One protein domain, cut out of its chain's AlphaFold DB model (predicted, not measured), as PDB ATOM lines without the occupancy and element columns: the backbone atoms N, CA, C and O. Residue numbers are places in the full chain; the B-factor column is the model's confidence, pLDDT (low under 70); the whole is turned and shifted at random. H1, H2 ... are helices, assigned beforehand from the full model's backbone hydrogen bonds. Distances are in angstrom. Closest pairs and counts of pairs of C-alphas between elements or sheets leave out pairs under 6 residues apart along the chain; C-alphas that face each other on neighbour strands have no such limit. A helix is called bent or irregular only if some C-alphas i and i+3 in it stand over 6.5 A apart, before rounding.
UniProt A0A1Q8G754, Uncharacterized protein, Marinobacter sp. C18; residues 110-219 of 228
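Overview. This is residues 110 to 219 of the 228 residues of an uncharacterized protein of Marinobacter sp. C18 (UniProt A0A1Q8G754). Two helical hairpins, H1 with H2 and H5 with H6, sit side by side and put four helices in a row, H2, H1, H6, H5, each running opposite ways to the next. The short helices H3 and H4 lie on the stretch of chain that leads from one hairpin to the other. The 110 printed residues hold six named helices, H1 to H6 in chain order, and no named strand; the class is all helix. The whole is only just compact, close to loose, with a radius of gyration of the C-alphas of 15.5 A and spans of 42 by 37 by 24 A.

Arrangement. H1, residues 110 to 122, and H2, residues 125 to 142, touch as a hairpin at a shallow tilt of 29 degrees, the closest C-alphas being those of Ala 112 and Leu 134, 5.3 A apart. H3, residues 154 to 158, is apart from H2, but only just, at 8.3 A. H4, residues 161 to 165, is close to but not clearly touching H6, residues 193 to 219; the closest C-alphas, of Tyr 165 and Val 212, are 6.8 A apart. H5, residues 169 to 185, touches H6 as a hairpin at a shallow tilt of 31 degrees, closest at the C-alphas of Tyr 176 and Ile 206, 5.8 A. H6 touches H1 with residues 197 to 208 alone, opposite ways at 3 degrees, a shallow tilt; the closest C-alphas, of Val 111 and Glu 208, are 6.7 A apart. Each O i to N i+4 pair is within hydrogen-bond range in H1, H4, H5 and H6, against 12 of 14 in H2 and 0 of 1 in H3, where 1 of 2 O i to N i+3 pairs is.

Along the chain. H1 begins at C-alpha 110, (-41.167, -3.711, -16.534), and is 19.1 A long. H2, 26.6 A, is irregular: C-alphas 126 and 129 are 7.1 A apart. H5 measures 24.6 A and H6 39.5 A, ending at C-alpha 219, (-47.676, 2.599, -0.894).

Size, cuts and confidence. The C-alphas farthest apart, of Arg 145 and Asn 190, are 44.9 A apart. The printed part has no cut, and the link from H2 to H3 is long. Residues 189 to 194, of which 193 to 194 belong to H6, stand free. The pLDDT is under 70 at residues 166 to 167 and 187 to 194.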
ATOM      1  N   ALA A 110     -40.232  -4.175 -15.511       90.88
ATOM      2  CA  ALA A 110     -41.167  -3.711 -16.534       90.88
ATOM      3  C   ALA A 110     -40.697  -2.414 -17.220       90.88
ATOM      4  O   ALA A 110     -40.880  -2.262 -18.425       90.88
ATOM      5  N   VAL A 111     -40.062  -1.507 -16.472       91.88
ATOM      6  CA  VAL A 111     -39.479  -0.274 -17.016       91.88
ATOM      7  C   VAL A 111     -38.217  -0.592 -17.821       91.88
ATOM      8  O   VAL A 111     -38.057  -0.093 -18.934       91.88
ATOM      9  N   ALA A 112     -37.359  -1.483 -17.308       95.62
ATOM     10  CA  ALA A 112     -36.157  -1.918 -18.018       95.62
ATOM     11  C   ALA A 112     -36.490  -2.561 -19.376       95.62
ATOM     12  O   ALA A 112     -35.844  -2.267 -20.380       95.62
ATOM     13  N   GLU A 113     -37.542  -3.379 -19.423       94.69
ATOM     14  CA  GLU A 113     -38.042  -4.020 -20.640       94.69
ATOM     15  C   GLU A 113     -38.492  -3.005 -21.703       94.69
ATOM     16  O   GLU A 113     -38.193  -3.160 -22.886       94.69
ATOM     17  N   GLN A 114     -39.193  -1.948 -21.290       91.31
ATOM     18  CA  GLN A 114     -39.647  -0.894 -22.200       91.31
ATOM     19  C   GLN A 114     -38.475  -0.083 -22.759       91.31
ATOM     20  O   GLN A 114     -38.386   0.108 -23.973       91.31
ATOM     21  N   ARG A 115     -37.536   0.334 -21.897       94.50
ATOM     22  CA  ARG A 115     -36.309   1.008 -22.343       94.50
ATOM     23  C   ARG A 115     -35.519   0.136 -23.308       94.50
ATOM     24  O   ARG A 115     -35.068   0.634 -24.335       94.50
ATOM     25  N   LEU A 116     -35.402  -1.165 -23.025       95.00
ATOM     26  CA  LEU A 116     -34.678  -2.096 -23.888       95.00
ATOM     27  C   LEU A 116     -35.305  -2.166 -25.284       95.00
ATOM     28  O   LEU A 116     -34.580  -2.130 -26.270       95.00
ATOM     29  N   GLN A 117     -36.636  -2.191 -25.390       92.56
ATOM     30  CA  GLN A 117     -37.324  -2.171 -26.688       92.56
ATOM     31  C   GLN A 117     -37.036  -0.899 -27.497       92.56
ATOM     32  O   GLN A 117     -36.922  -0.964 -28.722       92.56
ATOM     33  N   ILE A 118     -36.913   0.251 -26.831       90.88
ATOM     34  CA  ILE A 118     -36.570   1.523 -27.479       90.88
ATOM     35  C   ILE A 118     -35.112   1.510 -27.928       90.88
ATOM     36  O   ILE A 118     -34.848   1.816 -29.090       90.88
ATOM     37  N   VAL A 119     -34.197   1.090 -27.048       91.88
ATOM     38  CA  VAL A 119     -32.777   0.911 -27.377       91.88
ATOM     39  C   VAL A 119     -32.649   0.002 -28.590       91.88
ATOM     40  O   VAL A 119     -32.164   0.442 -29.615       91.88
ATOM     41  N   MET A 120     -33.203  -1.208 -28.574       90.69
ATOM     42  CA  MET A 120     -33.123  -2.137 -29.713       90.69
ATOM     43  C   MET A 120     -33.642  -1.566 -31.039       90.69
ATOM     44  O   MET A 120     -33.196  -1.979 -32.106       90.69
ATOM     45  N   ARG A 121     -34.583  -0.618 -30.997       88.81
ATOM     46  CA  ARG A 121     -35.152  -0.002 -32.199       88.81
ATOM     47  C   ARG A 121     -34.295   1.127 -32.779       88.81
ATOM     48  O   ARG A 121     -34.352   1.345 -33.988       88.81
ATOM     49  N   PHE A 122     -33.573   1.862 -31.938       86.50
ATOM     50  CA  PHE A 122     -32.864   3.092 -32.320       86.50
ATOM     51  C   PHE A 122     -31.372   3.086 -31.980       86.50
ATOM     52  O   PHE A 122     -30.713   4.093 -32.204       86.50
ATOM     53  N   MET A 123     -30.868   1.974 -31.451       85.75
ATOM     54  CA  MET A 123     -29.527   1.827 -30.900       85.75
ATOM     55  C   MET A 123     -28.444   2.228 -31.897       85.75
ATOM     56  O   MET A 123     -28.381   1.694 -33.009       85.75
ATOM     57  N   GLY A 124     -27.580   3.134 -31.446       86.38
ATOM     58  CA  GLY A 124     -26.251   3.371 -32.000       86.38
ATOM     59  C   GLY A 124     -25.164   2.622 -31.223       86.38
ATOM     60  O   GLY A 124     -25.429   1.928 -30.239       86.38
ATOM     61  N   ASP A 125     -23.909   2.775 -31.643       86.31
ATOM     62  CA  ASP A 125     -22.759   2.175 -30.948       86.31
ATOM     63  C   ASP A 125     -22.654   2.671 -29.486       86.31
ATOM     64  O   ASP A 125     -22.202   1.943 -28.599       86.31
ATOM     65  N   GLU A 126     -23.105   3.900 -29.220       88.62
ATOM     66  CA  GLU A 126     -23.184   4.544 -27.908       88.62
ATOM     67  C   GLU A 126     -24.153   3.851 -26.933       88.62
ATOM     68  O   GLU A 126     -23.951   3.901 -25.716       88.62
ATOM     69  N   ASP A 127     -25.168   3.142 -27.435       91.12
ATOM     70  CA  ASP A 127     -26.224   2.545 -26.610       91.12
ATOM     71  C   ASP A 127     -25.898   1.129 -26.118       91.12
ATOM     72  O   ASP A 127     -26.645   0.564 -25.313       91.12
ATOM     73  N   VAL A 128     -24.766   0.546 -26.528       90.88
ATOM     74  CA  VAL A 128     -24.372  -0.817 -26.127       90.88
ATOM     75  C   VAL A 128     -24.296  -0.956 -24.601       90.88
ATOM     76  O   VAL A 128     -24.707  -1.975 -24.043       90.88
ATOM     77  N   GLN A 129     -23.823   0.070 -23.883       93.31
ATOM     78  CA  GLN A 129     -23.801   0.043 -22.415       93.31
ATOM     79  C   GLN A 129     -25.215   0.035 -21.818       93.31
ATOM     80  O   GLN A 129     -25.449  -0.702 -20.856       93.31
ATOM     81  N   ALA A 130     -26.154   0.797 -22.386       94.50
ATOM     82  CA  ALA A 130     -27.549   0.784 -21.955       94.50
ATOM     83  C   ALA A 130     -28.192  -0.583 -22.231       94.50
ATOM     84  O   ALA A 130     -28.824  -1.153 -21.343       94.50
ATOM     85  N   TYR A 131     -27.952  -1.165 -23.411       94.69
ATOM     86  CA  TYR A 131     -28.403  -2.513 -23.761       94.69
ATOM     87  C   TYR A 131     -27.950  -3.562 -22.729       94.69
ATOM     88  O   TYR A 131     -28.766  -4.363 -22.266       94.69
ATOM     89  N   LEU A 132     -26.672  -3.544 -22.329       94.81
ATOM     90  CA  LEU A 132     -26.140  -4.484 -21.335       94.81
ATOM     91  C   LEU A 132     -26.750  -4.275 -19.943       94.81
ATOM     92  O   LEU A 132     -27.126  -5.249 -19.294       94.81
ATOM     93  N   GLU A 133     -26.868  -3.027 -19.483       96.88
ATOM     94  CA  GLU A 133     -27.446  -2.706 -18.168       96.88
ATOM     95  C   GLU A 133     -28.909  -3.139 -18.068       96.88
ATOM     96  O   GLU A 133     -29.309  -3.767 -17.087       96.88
ATOM     97  N   LEU A 134     -29.701  -2.840 -19.099       97.50
ATOM     98  CA  LEU A 134     -31.126  -3.163 -19.136       97.50
ATOM     99  C   LEU A 134     -31.351  -4.677 -19.178       97.50
ATOM    100  O   LEU A 134     -32.155  -5.195 -18.399       97.50
ATOM    101  N   ASN A 135     -30.604  -5.405 -20.017       97.62
ATOM    102  CA  ASN A 135     -30.665  -6.868 -20.028       97.62
ATOM    103  C   ASN A 135     -30.251  -7.468 -18.683       97.62
ATOM    104  O   ASN A 135     -30.899  -8.404 -18.228       97.62
ATOM    105  N   GLU A 136     -29.235  -6.921 -18.013       98.25
ATOM    106  CA  GLU A 136     -28.814  -7.411 -16.701       98.25
ATOM    107  C   GLU A 136     -29.904  -7.244 -15.632       98.25
ATOM    108  O   GLU A 136     -30.146  -8.178 -14.869       98.25
ATOM    109  N   VAL A 137     -30.620  -6.111 -15.603       98.31
ATOM    110  CA  VAL A 137     -31.782  -5.930 -14.707       98.31
ATOM    111  C   VAL A 137     -32.836  -7.013 -14.960       98.31
ATOM    112  O   VAL A 137     -33.324  -7.651 -14.020       98.31
ATOM    113  N   ILE A 138     -33.174  -7.259 -16.228       98.06
ATOM    114  CA  ILE A 138     -34.216  -8.221 -16.612       98.06
ATOM    115  C   ILE A 138     -33.782  -9.660 -16.295       98.06
ATOM    116  O   ILE A 138     -34.553 -10.420 -15.700       98.06
ATOM    117  N   MET A 139     -32.550 -10.026 -16.650       98.06
ATOM    118  CA  MET A 139     -31.972 -11.351 -16.414       98.06
ATOM    119  C   MET A 139     -31.871 -11.657 -14.923       98.06
ATOM    120  O   MET A 139     -32.372 -12.692 -14.476       98.06
ATOM    121  N   ALA A 140     -31.333 -10.724 -14.132       98.31
ATOM    122  CA  ALA A 140     -31.232 -10.871 -12.687       98.31
ATOM    123  C   ALA A 140     -32.605 -11.083 -12.035       98.31
ATOM    124  O   ALA A 140     -32.768 -11.984 -11.208       98.31
ATOM    125  N   ASN A 141     -33.620 -10.319 -12.455       97.94
ATOM    126  CA  ASN A 141     -34.984 -10.484 -11.962       97.94
ATOM    127  C   ASN A 141     -35.587 -11.848 -12.345       97.94
ATOM    128  O   ASN A 141     -36.132 -12.536 -11.479       97.94
ATOM    129  N   LYS A 142     -35.459 -12.280 -13.610       97.25
ATOM    130  CA  LYS A 142     -35.931 -13.605 -14.065       97.25
ATOM    131  C   LYS A 142     -35.266 -14.743 -13.279       97.25
ATOM    132  O   LYS A 142     -35.945 -15.691 -12.884       97.25
ATOM    133  N   ALA A 143     -33.972 -14.616 -12.992       97.56
ATOM    134  CA  ALA A 143     -33.189 -15.569 -12.207       97.56
ATOM    135  C   ALA A 143     -33.327 -15.399 -10.679       97.56
ATOM    136  O   ALA A 143     -32.761 -16.187  -9.920       97.56
ATOM    137  N   LYS A 144     -34.096 -14.408 -10.205       97.56
ATOM    138  CA  LYS A 144     -34.290 -14.079  -8.778       97.56
ATOM    139  C   LYS A 144     -32.976 -13.836  -8.024       97.56
ATOM    140  O   LYS A 144     -32.822 -14.252  -6.874       97.56
ATOM    141  N   ARG A 145     -32.032 -13.145  -8.663       97.81
ATOM    142  CA  ARG A 145     -30.758 -12.711  -8.079       97.81
ATOM    143  C   ARG A 145     -30.645 -11.189  -8.091       97.81
ATOM    144  O   ARG A 145     -31.413 -10.500  -8.755       97.81
ATOM    145  N   ALA A 146     -29.673 -10.663  -7.353       97.81
ATOM    146  CA  ALA A 146     -29.308  -9.257  -7.483       97.81
ATOM    147  C   ALA A 146     -28.589  -9.015  -8.828       97.81
ATOM    148  O   ALA A 146     -27.853  -9.905  -9.278       97.81
ATOM    149  N   PRO A 147     -28.762  -7.831  -9.444       98.19
ATOM    150  CA  PRO A 147     -27.971  -7.427 -10.598       98.19
ATOM    151  C   PRO A 147     -26.470  -7.357 -10.283       98.19
ATOM    152  O   PRO A 147     -26.064  -6.902  -9.207       98.19
ATOM    153  N   ASP A 148     -25.636  -7.778 -11.228       97.94
ATOM    154  CA  ASP A 148     -24.188  -7.665 -11.162       97.94
ATOM    155  C   ASP A 148     -23.755  -6.226 -11.446       97.94
ATOM    156  O   ASP A 148     -23.648  -5.766 -12.583       97.94
ATOM    157  N   LEU A 149     -23.428  -5.516 -10.369       97.31
ATOM    158  CA  LEU A 149     -22.956  -4.135 -10.402       97.31
ATOM    159  C   LEU A 149     -21.614  -3.946 -11.129       97.31
ATOM    160  O   LEU A 149     -21.155  -2.807 -11.251       97.31
ATOM    161  N   SER A 150     -20.928  -5.018 -11.534       96.25
ATOM    162  CA  SER A 150     -19.744  -4.937 -12.388       96.25
ATOM    163  C   SER A 150     -20.101  -4.593 -13.839       96.25
ATOM    164  O   SER A 150     -19.289  -3.966 -14.522       96.25
ATOM    165  N   LEU A 151     -21.326  -4.901 -14.284       95.81
ATOM    166  CA  LEU A 151     -21.810  -4.647 -15.644       95.81
ATOM    167  C   LEU A 151     -22.283  -3.205 -15.855       95.81
ATOM    168  O   LEU A 151     -22.177  -2.676 -16.959       95.81
ATOM    169  N   PHE A 152     -22.660  -2.512 -14.785       96.25
ATOM    170  CA  PHE A 152     -23.142  -1.133 -14.844       96.25
ATOM    171  C   PHE A 152     -22.009  -0.110 -14.994       96.25
ATOM    172  O   PHE A 152     -20.884  -0.298 -14.510       96.25
ATOM    173  N   SER A 153     -22.314   0.992 -15.668       94.69
ATOM    174  CA  SER A 153     -21.496   2.193 -15.744       94.69
ATOM    175  C   SER A 153     -21.367   2.851 -14.362       94.69
ATOM    176  O   SER A 153     -22.196   2.626 -13.470       94.69
ATOM    177  N   PRO A 154     -20.348   3.704 -14.146       94.25
ATOM    178  CA  PRO A 154     -20.213   4.434 -12.888       94.25
ATOM    179  C   PRO A 154     -21.426   5.309 -12.545       94.25
ATOM    180  O   PRO A 154     -21.742   5.451 -11.364       94.25
ATOM    181  N   LEU A 155     -22.108   5.884 -13.542       93.38
ATOM    182  CA  LEU A 155     -23.303   6.703 -13.320       93.38
ATOM    183  C   LEU A 155     -24.483   5.828 -12.887       93.38
ATOM    184  O   LEU A 155     -25.048   6.055 -11.817       93.38
ATOM    185  N   SER A 156     -24.784   4.781 -13.656       96.38
ATOM    186  CA  SER A 156     -25.877   3.848 -13.373       96.38
ATOM    187  C   SER A 156     -25.722   3.161 -12.018       96.38
ATOM    188  O   SER A 156     -26.656   3.140 -11.224       96.38
ATOM    189  N   LYS A 157     -24.517   2.683 -11.690       95.06
ATOM    190  CA  LYS A 157     -24.230   1.976 -10.430       95.06
ATOM    191  C   LYS A 157     -24.527   2.798  -9.171       95.06
ATOM    192  O   LYS A 157     -24.837   2.224  -8.131       95.06
ATOM    193  N   ASN A 158     -24.377   4.119  -9.250       93.19
ATOM    194  CA  ASN A 158     -24.613   5.029  -8.126       93.19
ATOM    195  C   ASN A 158     -26.021   5.642  -8.138       93.19
ATOM    196  O   ASN A 158     -26.393   6.340  -7.190       93.19
ATOM    197  N   ALA A 159     -26.788   5.403  -9.199       92.81
ATOM    198  CA  ALA A 159     -28.165   5.834  -9.300       92.81
ATOM    199  C   ALA A 159     -29.094   4.877  -8.539       92.81
ATOM    200  O   ALA A 159     -28.770   3.719  -8.286       92.81
ATOM    201  N   SER A 160     -30.264   5.385  -8.166       91.19
ATOM    202  CA  SER A 160     -31.364   4.575  -7.653       91.19
ATOM    203  C   SER A 160     -32.643   5.074  -8.293       91.19
ATOM    204  O   SER A 160     -32.915   6.275  -8.239       91.19
ATOM    205  N   PHE A 161     -33.415   4.166  -8.883       88.25
ATOM    206  CA  PHE A 161     -34.688   4.474  -9.522       88.25
ATOM    207  C   PHE A 161     -35.609   5.199  -8.538       88.25
ATOM    208  O   PHE A 161     -36.057   6.313  -8.792       88.25
ATOM    209  N   ASN A 162     -35.736   4.648  -7.332       81.50
ATOM    210  CA  ASN A 162     -36.499   5.270  -6.256       81.50
ATOM    211  C   ASN A 162     -35.974   6.657  -5.874       81.50
ATOM    212  O   ASN A 162     -36.759   7.528  -5.541       81.50
ATOM    213  N   ARG A 163     -34.665   6.926  -5.918       80.69
ATOM    214  CA  ARG A 163     -34.156   8.278  -5.614       80.69
ATOM    215  C   ARG A 163     -34.371   9.275  -6.743       80.69
ATOM    216  O   ARG A 163     -34.453  10.465  -6.460       80.69
ATOM    217  N   ILE A 164     -34.420   8.813  -7.989       76.62
ATOM    218  CA  ILE A 164     -34.698   9.677  -9.139       76.62
ATOM    219  C   ILE A 164     -36.140  10.190  -9.054       76.62
ATOM    220  O   ILE A 164     -36.367  11.369  -9.313       76.62
ATOM    221  N   TYR A 165     -37.080   9.346  -8.613       70.44
ATOM    222  CA  TYR A 165     -38.503   9.672  -8.670       70.44
ATOM    223  C   TYR A 165     -39.207   9.870  -7.306       70.44
ATOM    224  O   TYR A 165     -40.171  10.616  -7.237       70.44
ATOM    225  N   ASN A 166     -38.727   9.330  -6.179       66.31
ATOM    226  CA  ASN A 166     -39.472   9.381  -4.898       66.31
ATOM    227  C   ASN A 166     -39.159  10.580  -3.987       66.31
ATOM    228  O   ASN A 166     -39.655  10.620  -2.860       66.31
ATOM    229  N   ASN A 167     -38.331  11.546  -4.396       61.72
ATOM    230  CA  ASN A 167     -37.955  12.643  -3.489       61.72
ATOM    231  C   ASN A 167     -39.029  13.739  -3.359       61.72
ATOM    232  O   ASN A 167     -39.018  14.461  -2.363       61.72
ATOM    233  N   ASP A 168     -39.948  13.861  -4.322       71.81
ATOM    234  CA  ASP A 168     -41.016  14.864  -4.298       71.81
ATOM    235  C   ASP A 168     -42.179  14.440  -5.213       71.81
ATOM    236  O   ASP A 168     -42.103  14.594  -6.432       71.81
ATOM    237  N   ILE A 169     -43.262  13.914  -4.622       74.19
ATOM    238  CA  ILE A 169     -44.492  13.534  -5.351       74.19
ATOM    239  C   ILE A 169     -45.000  14.707  -6.193       74.19
ATOM    240  O   ILE A 169     -45.358  14.525  -7.354       74.19
ATOM    241  N   GLY A 170     -44.990  15.920  -5.630       76.19
ATOM    242  CA  GLY A 170     -45.477  17.109  -6.324       76.19
ATOM    243  C   GLY A 170     -44.627  17.447  -7.548       76.19
ATOM    244  O   GLY A 170     -45.163  17.904  -8.562       76.19
ATOM    245  N   ALA A 171     -43.321  17.176  -7.495       78.69
ATOM    246  CA  ALA A 171     -42.444  17.304  -8.656       78.69
ATOM    247  C   ALA A 171     -42.750  16.242  -9.722       78.69
ATOM    248  O   ALA A 171     -42.873  16.599 -10.889       78.69
ATOM    249  N   VAL A 172     -42.954  14.974  -9.340       76.94
ATOM    250  CA  VAL A 172     -43.303  13.893 -10.285       76.94
ATOM    251  C   VAL A 172     -44.635  14.158 -10.982       76.94
ATOM    252  O   VAL A 172     -44.713  14.049 -12.205       76.94
ATOM    253  N   GLU A 173     -45.665  14.573 -10.243       80.62
ATOM    254  CA  GLU A 173     -46.960  14.964 -10.813       80.62
ATOM    255  C   GLU A 173     -46.827  16.147 -11.780       80.62
ATOM    256  O   GLU A 173     -47.488  16.196 -12.821       80.62
ATOM    257  N   THR A 174     -45.969  17.114 -11.442       83.62
ATOM    258  CA  THR A 174     -45.695  18.273 -12.299       83.62
ATOM    259  C   THR A 174     -44.993  17.845 -13.581       83.62
ATOM    260  O   THR A 174     -45.495  18.162 -14.657       83.62
ATOM    261  N   TRP A 175     -43.929  17.045 -13.493       80.81
ATOM    262  CA  TRP A 175     -43.226  16.510 -14.659       80.81
ATOM    263  C   TRP A 175     -44.127  15.644 -15.538       80.81
ATOM    264  O   TRP A 175     -44.050  15.732 -16.759       80.81
ATOM    265  N   TYR A 176     -45.007  14.834 -14.942       81.62
ATOM    266  CA  TYR A 176     -45.959  14.013 -15.690       81.62
ATOM    267  C   TYR A 176     -46.920  14.879 -16.508       81.62
ATOM    268  O   TYR A 176     -47.129  14.635 -17.697       81.62
ATOM    269  N   ARG A 177     -47.483  15.919 -15.884       83.19
ATOM    270  CA  ARG A 177     -48.373  16.871 -16.554       83.19
ATOM    271  C   ARG A 177     -47.652  17.636 -17.663       83.19
ATOM    272  O   ARG A 177     -48.174  17.678 -18.769       83.19
ATOM    273  N   GLU A 178     -46.466  18.175 -17.392       83.19
ATOM    274  CA  GLU A 178     -45.664  18.907 -18.381       83.19
ATOM    275  C   GLU A 178     -45.293  18.020 -19.577       83.19
ATOM    276  O   GLU A 178     -45.443  18.429 -20.725       83.19
ATOM    277  N   ALA A 179     -44.870  16.778 -19.327       81.19
ATOM    278  CA  ALA A 179     -44.547  15.830 -20.388       81.19
ATOM    279  C   ALA A 179     -45.777  15.491 -21.241       81.19
ATOM    280  O   ALA A 179     -45.682  15.406 -22.467       81.19
ATOM    281  N   LYS A 180     -46.948  15.339 -20.611       82.31
ATOM    282  CA  LYS A 180     -48.209  15.089 -21.315       82.31
ATOM    283  C   LYS A 180     -48.637  16.286 -22.165       82.31
ATOM    284  O   LYS A 180     -48.967  16.090 -23.329       82.31
ATOM    285  N   GLU A 181     -48.577  17.500 -21.623       85.31
ATOM    286  CA  GLU A 181     -48.851  18.736 -22.369       85.31
ATOM    287  C   GLU A 181     -47.919  18.853 -23.584       85.31
ATOM    288  O   GLU A 181     -48.387  19.021 -24.708       85.31
ATOM    289  N   LEU A 182     -46.615  18.630 -23.393       81.00
ATOM    290  CA  LEU A 182     -45.640  18.629 -24.484       81.00
ATOM    291  C   LEU A 182     -45.944  17.551 -25.541       81.00
ATOM    292  O   LEU A 182     -45.781  17.791 -26.736       81.00
ATOM    293  N   SER A 183     -46.422  16.372 -25.126       80.38
ATOM    294  CA  SER A 183     -46.789  15.292 -26.052       80.38
ATOM    295  C   SER A 183     -48.001  15.632 -26.925       80.38
ATOM    296  O   SER A 183     -48.082  15.166 -28.061       80.38
ATOM    297  N   GLU A 184     -48.916  16.473 -26.430       82.31
ATOM    298  CA  GLU A 184     -50.091  16.948 -27.168       82.31
ATOM    299  C   GLU A 184     -49.731  18.049 -28.183       82.31
ATOM    300  O   GLU A 184     -50.414  18.205 -29.197       82.31
ATOM    301  N   GLU A 185     -48.641  18.787 -27.947       80.12
ATOM    302  CA  GLU A 185     -48.122  19.820 -28.853       80.12
ATOM    303  C   GLU A 185     -47.309  19.249 -30.027       80.12
ATOM    304  O   GLU A 185     -47.157  19.912 -31.061       80.12
ATOM    305  N   LEU A 186     -46.800  18.017 -29.905       70.88
ATOM    306  CA  LEU A 186     -46.059  17.354 -30.976       70.88
ATOM    307  C   LEU A 186     -47.011  16.963 -32.129       70.88
ATOM    308  O   LEU A 186     -47.942  16.179 -31.932       70.88
ATOM    309  N   PRO A 187     -46.804  17.468 -33.364       63.75
ATOM    310  CA  PRO A 187     -47.717  17.204 -34.468       63.75
ATOM    311  C   PRO A 187     -47.753  15.714 -34.834       63.75
ATOM    312  O   PRO A 187     -46.693  15.098 -35.002       63.75
ATOM    313  N   PRO A 188     -48.939  15.136 -35.087       57.28
ATOM    314  CA  PRO A 188     -49.038  13.775 -35.577       57.28
ATOM    315  C   PRO A 188     -48.514  13.710 -37.021       57.28
ATOM    316  O   PRO A 188     -49.147  14.183 -37.962       57.28
ATOM    317  N   ALA A 189     -47.359  13.068 -37.190       53.06
ATOM    318  CA  ALA A 189     -46.967  12.355 -38.409       53.06
ATOM    319  C   ALA A 189     -46.421  13.136 -39.629       53.06
ATOM    320  O   ALA A 189     -46.633  12.693 -40.753       53.06
ATOM    321  N   ASN A 190     -45.636  14.210 -39.468       49.34
ATOM    322  CA  ASN A 190     -44.900  14.786 -40.618       49.34
ATOM    323  C   ASN A 190     -43.488  15.315 -40.314       49.34
ATOM    324  O   ASN A 190     -42.998  16.221 -40.988       49.34
ATOM    325  N   LEU A 191     -42.818  14.767 -39.300       55.00
ATOM    326  CA  LEU A 191     -41.511  15.258 -38.864       55.00
ATOM    327  C   LEU A 191     -40.403  14.231 -39.125       55.00
ATOM    328  O   LEU A 191     -40.660  13.032 -39.230       55.00
ATOM    329  N   GLY A 192     -39.180  14.738 -39.314       61.53
ATOM    330  CA  GLY A 192     -37.991  13.932 -39.599       61.53
ATOM    331  C   GLY A 192     -37.679  12.924 -38.487       61.53
ATOM    332  O   GLY A 192     -38.244  12.989 -37.399       61.53
ATOM    333  N   ALA A 193     -36.761  11.993 -38.765       62.69
ATOM    334  CA  ALA A 193     -36.441  10.870 -37.878       62.69
ATOM    335  C   ALA A 193     -36.140  11.280 -36.421       62.69
ATOM    336  O   ALA A 193     -36.588  10.593 -35.510       62.69
ATOM    337  N   SER A 194     -35.479  12.424 -36.196       67.06
ATOM    338  CA  SER A 194     -35.184  12.931 -34.847       67.06
ATOM    339  C   SER A 194     -36.448  13.197 -34.024       67.06
ATOM    340  O   SER A 194     -36.536  12.775 -32.881       67.06
ATOM    341  N   THR A 195     -37.483  13.792 -34.622       71.94
ATOM    342  CA  THR A 195     -38.721  14.109 -33.897       71.94
ATOM    343  C   THR A 195     -39.554  12.868 -33.569       71.94
ATOM    344  O   THR A 195     -40.329  12.873 -32.613       71.94
ATOM    345  N   ILE A 196     -39.402  11.787 -34.342       75.38
ATOM    346  CA  ILE A 196     -40.022  10.495 -34.019       75.38
ATOM    347  C   ILE A 196     -39.352   9.899 -32.779       75.38
ATOM    348  O   ILE A 196     -40.055   9.452 -31.874       75.38
ATOM    349  N   THR A 197     -38.018   9.922 -32.719       76.56
ATOM    350  CA  THR A 197     -37.266   9.465 -31.543       76.56
ATOM    351  C   THR A 197     -37.615  10.300 -30.313       76.56
ATOM    352  O   THR A 197     -37.977   9.724 -29.290       76.56
ATOM    353  N   ASP A 198     -37.638  11.632 -30.427       77.31
ATOM    354  CA  ASP A 198     -37.997  12.533 -29.323       77.31
ATOM    355  C   ASP A 198     -39.406  12.248 -28.780       77.31
ATOM    356  O   ASP A 198     -39.613  12.180 -27.569       77.31
ATOM    357  N   SER A 199     -40.381  12.020 -29.667       77.56
ATOM    358  CA  SER A 199     -41.752  11.677 -29.274       77.56
ATOM    359  C   SER A 199     -41.831  10.333 -28.542       77.56
ATOM    360  O   SER A 199     -42.572  10.208 -27.568       77.56
ATOM    361  N   ILE A 200     -41.055   9.335 -28.975       81.94
ATOM    362  CA  ILE A 200     -41.003   8.018 -28.324       81.94
ATOM    363  C   ILE A 200     -40.334   8.117 -26.953       81.94
ATOM    364  O   ILE A 200     -40.854   7.556 -25.988       81.94
ATOM    365  N   LEU A 201     -39.226   8.853 -26.845       83.44
ATOM    366  CA  LEU A 201     -38.543   9.085 -25.573       83.44
ATOM    367  C   LEU A 201     -39.440   9.849 -24.591       83.44
ATOM    368  O   LEU A 201     -39.528   9.466 -23.425       83.44
ATOM    369  N   LEU A 202     -40.177  10.857 -25.065       82.06
ATOM    370  CA  LEU A 202     -41.152  11.583 -24.251       82.06
ATOM    371  C   LEU A 202     -42.281  10.663 -23.766       82.06
ATOM    372  O   LEU A 202     -42.628  10.673 -22.587       82.06
ATOM    373  N   GLN A 203     -42.825   9.816 -24.643       82.19
ATOM    374  CA  GLN A 203     -43.861   8.858 -24.260       82.19
ATOM    375  C   GLN A 203     -43.348   7.818 -23.252       82.19
ATOM    376  O   GLN A 203     -44.084   7.409 -22.345       82.19
ATOM    377  N   GLN A 204     -42.083   7.410 -23.370       84.50
ATOM    378  CA  GLN A 204     -41.441   6.547 -22.386       84.50
ATOM    379  C   GLN A 204     -41.302   7.255 -21.039       84.50
ATOM    380  O   GLN A 204     -41.658   6.676 -20.016       84.50
ATOM    381  N   GLN A 205     -40.871   8.517 -21.023       83.06
ATOM    382  CA  GLN A 205     -40.791   9.309 -19.797       83.06
ATOM    383  C   GLN A 205     -42.159   9.427 -19.109       83.06
ATOM    384  O   GLN A 205     -42.250   9.233 -17.899       83.06
ATOM    385  N   ILE A 206     -43.236   9.669 -19.865       82.19
ATOM    386  CA  ILE A 206     -44.613   9.671 -19.339       82.19
ATOM    387  C   ILE A 206     -44.958   8.316 -18.705       82.19
ATOM    388  O   ILE A 206     -45.567   8.274 -17.637       82.19
ATOM    389  N   THR A 207     -44.564   7.214 -19.344       83.69
ATOM    390  CA  THR A 207     -44.826   5.853 -18.852       83.69
ATOM    391  C   THR A 207     -44.067   5.566 -17.556       83.69
ATOM    392  O   THR A 207     -44.644   5.032 -16.612       83.69
ATOM    393  N   GLU A 208     -42.802   5.977 -17.471       83.62
ATOM    394  CA  GLU A 208     -41.981   5.854 -16.261       83.62
ATOM    395  C   GLU A 208     -42.553   6.668 -15.102       83.62
ATOM    396  O   GLU A 208     -42.682   6.154 -13.993       83.62
ATOM    397  N   LEU A 209     -42.959   7.912 -15.367       82.38
ATOM    398  CA  LEU A 209     -43.597   8.771 -14.372       82.38
ATOM    399  C   LEU A 209     -44.939   8.187 -13.906       82.38
ATOM    400  O   LEU A 209     -45.209   8.182 -12.709       82.38
ATOM    401  N   SER A 210     -45.750   7.640 -14.819       85.25
ATOM    402  CA  SER A 210     -47.000   6.951 -14.466       85.25
ATOM    403  C   SER A 210     -46.746   5.744 -13.569       85.25
ATOM    404  O   SER A 210     -47.448   5.570 -12.581       85.25
ATOM    405  N   PHE A 211     -45.732   4.931 -13.885       84.19
ATOM    406  CA  PHE A 211     -45.374   3.766 -13.080       84.19
ATOM    407  C   PHE A 211     -44.997   4.167 -11.649       84.19
ATOM    408  O   PHE A 211     -45.454   3.551 -10.690       84.19
ATOM    409  N   VAL A 212     -44.192   5.223 -11.501       81.56
ATOM    410  CA  VAL A 212     -43.821   5.759 -10.186       81.56
ATOM    411  C   VAL A 212     -45.065   6.215  -9.429       81.56
ATOM    412  O   VAL A 212     -45.219   5.853  -8.267       81.56
ATOM    413  N   LEU A 213     -45.948   6.994 -10.062       82.44
ATOM    414  CA  LEU A 213     -47.172   7.483  -9.420       82.44
ATOM    415  C   LEU A 213     -48.054   6.322  -8.937       82.44
ATOM    416  O   LEU A 213     -48.495   6.337  -7.790       82.44
ATOM    417  N   ASP A 214     -48.221   5.282  -9.758       85.44
ATOM    418  CA  ASP A 214     -48.977   4.080  -9.392       85.44
ATOM    419  C   ASP A 214     -48.343   3.344  -8.194       85.44
ATOM    420  O   ASP A 214     -49.052   2.913  -7.279       85.44
ATOM    421  N   GLU A 215     -47.010   3.208  -8.154       80.38
ATOM    422  CA  GLU A 215     -46.311   2.616  -7.005       80.38
ATOM    423  C   GLU A 215     -46.443   3.474  -5.742       80.38
ATOM    424  O   GLU A 215     -46.661   2.938  -4.653       80.38
ATOM    425  N   MET A 216     -46.355   4.800  -5.865       75.88
ATOM    426  CA  MET A 216     -46.522   5.724  -4.745       75.88
ATOM    427  C   MET A 216     -47.935   5.652  -4.163       75.88
ATOM    428  O   MET A 216     -48.079   5.558  -2.942       75.88
ATOM    429  N   ASP A 217     -48.965   5.624  -5.009       80.06
ATOM    430  CA  ASP A 217     -50.360   5.452  -4.596       80.06
ATOM    431  C   ASP A 217     -50.584   4.092  -3.922       80.06
ATOM    432  O   ASP A 217     -51.241   4.001  -2.878       80.06
ATOM    433  N   ALA A 218     -49.972   3.027  -4.449       79.75
ATOM    434  CA  ALA A 218     -50.025   1.698  -3.847       79.75
ATOM    435  C   ALA A 218     -49.332   1.625  -2.472       79.75
ATOM    436  O   ALA A 218     -49.710   0.793  -1.645       79.75
ATOM    437  N   MET A 219     -48.352   2.495  -2.196       70.19
ATOM    438  CA  MET A 219     -47.676   2.599  -0.894       70.19
ATOM    439  C   MET A 219     -48.448   3.437   0.142       70.19
ATOM    440  O   MET A 219     -48.123   3.376   1.331       70.19
TER     441      MET A 219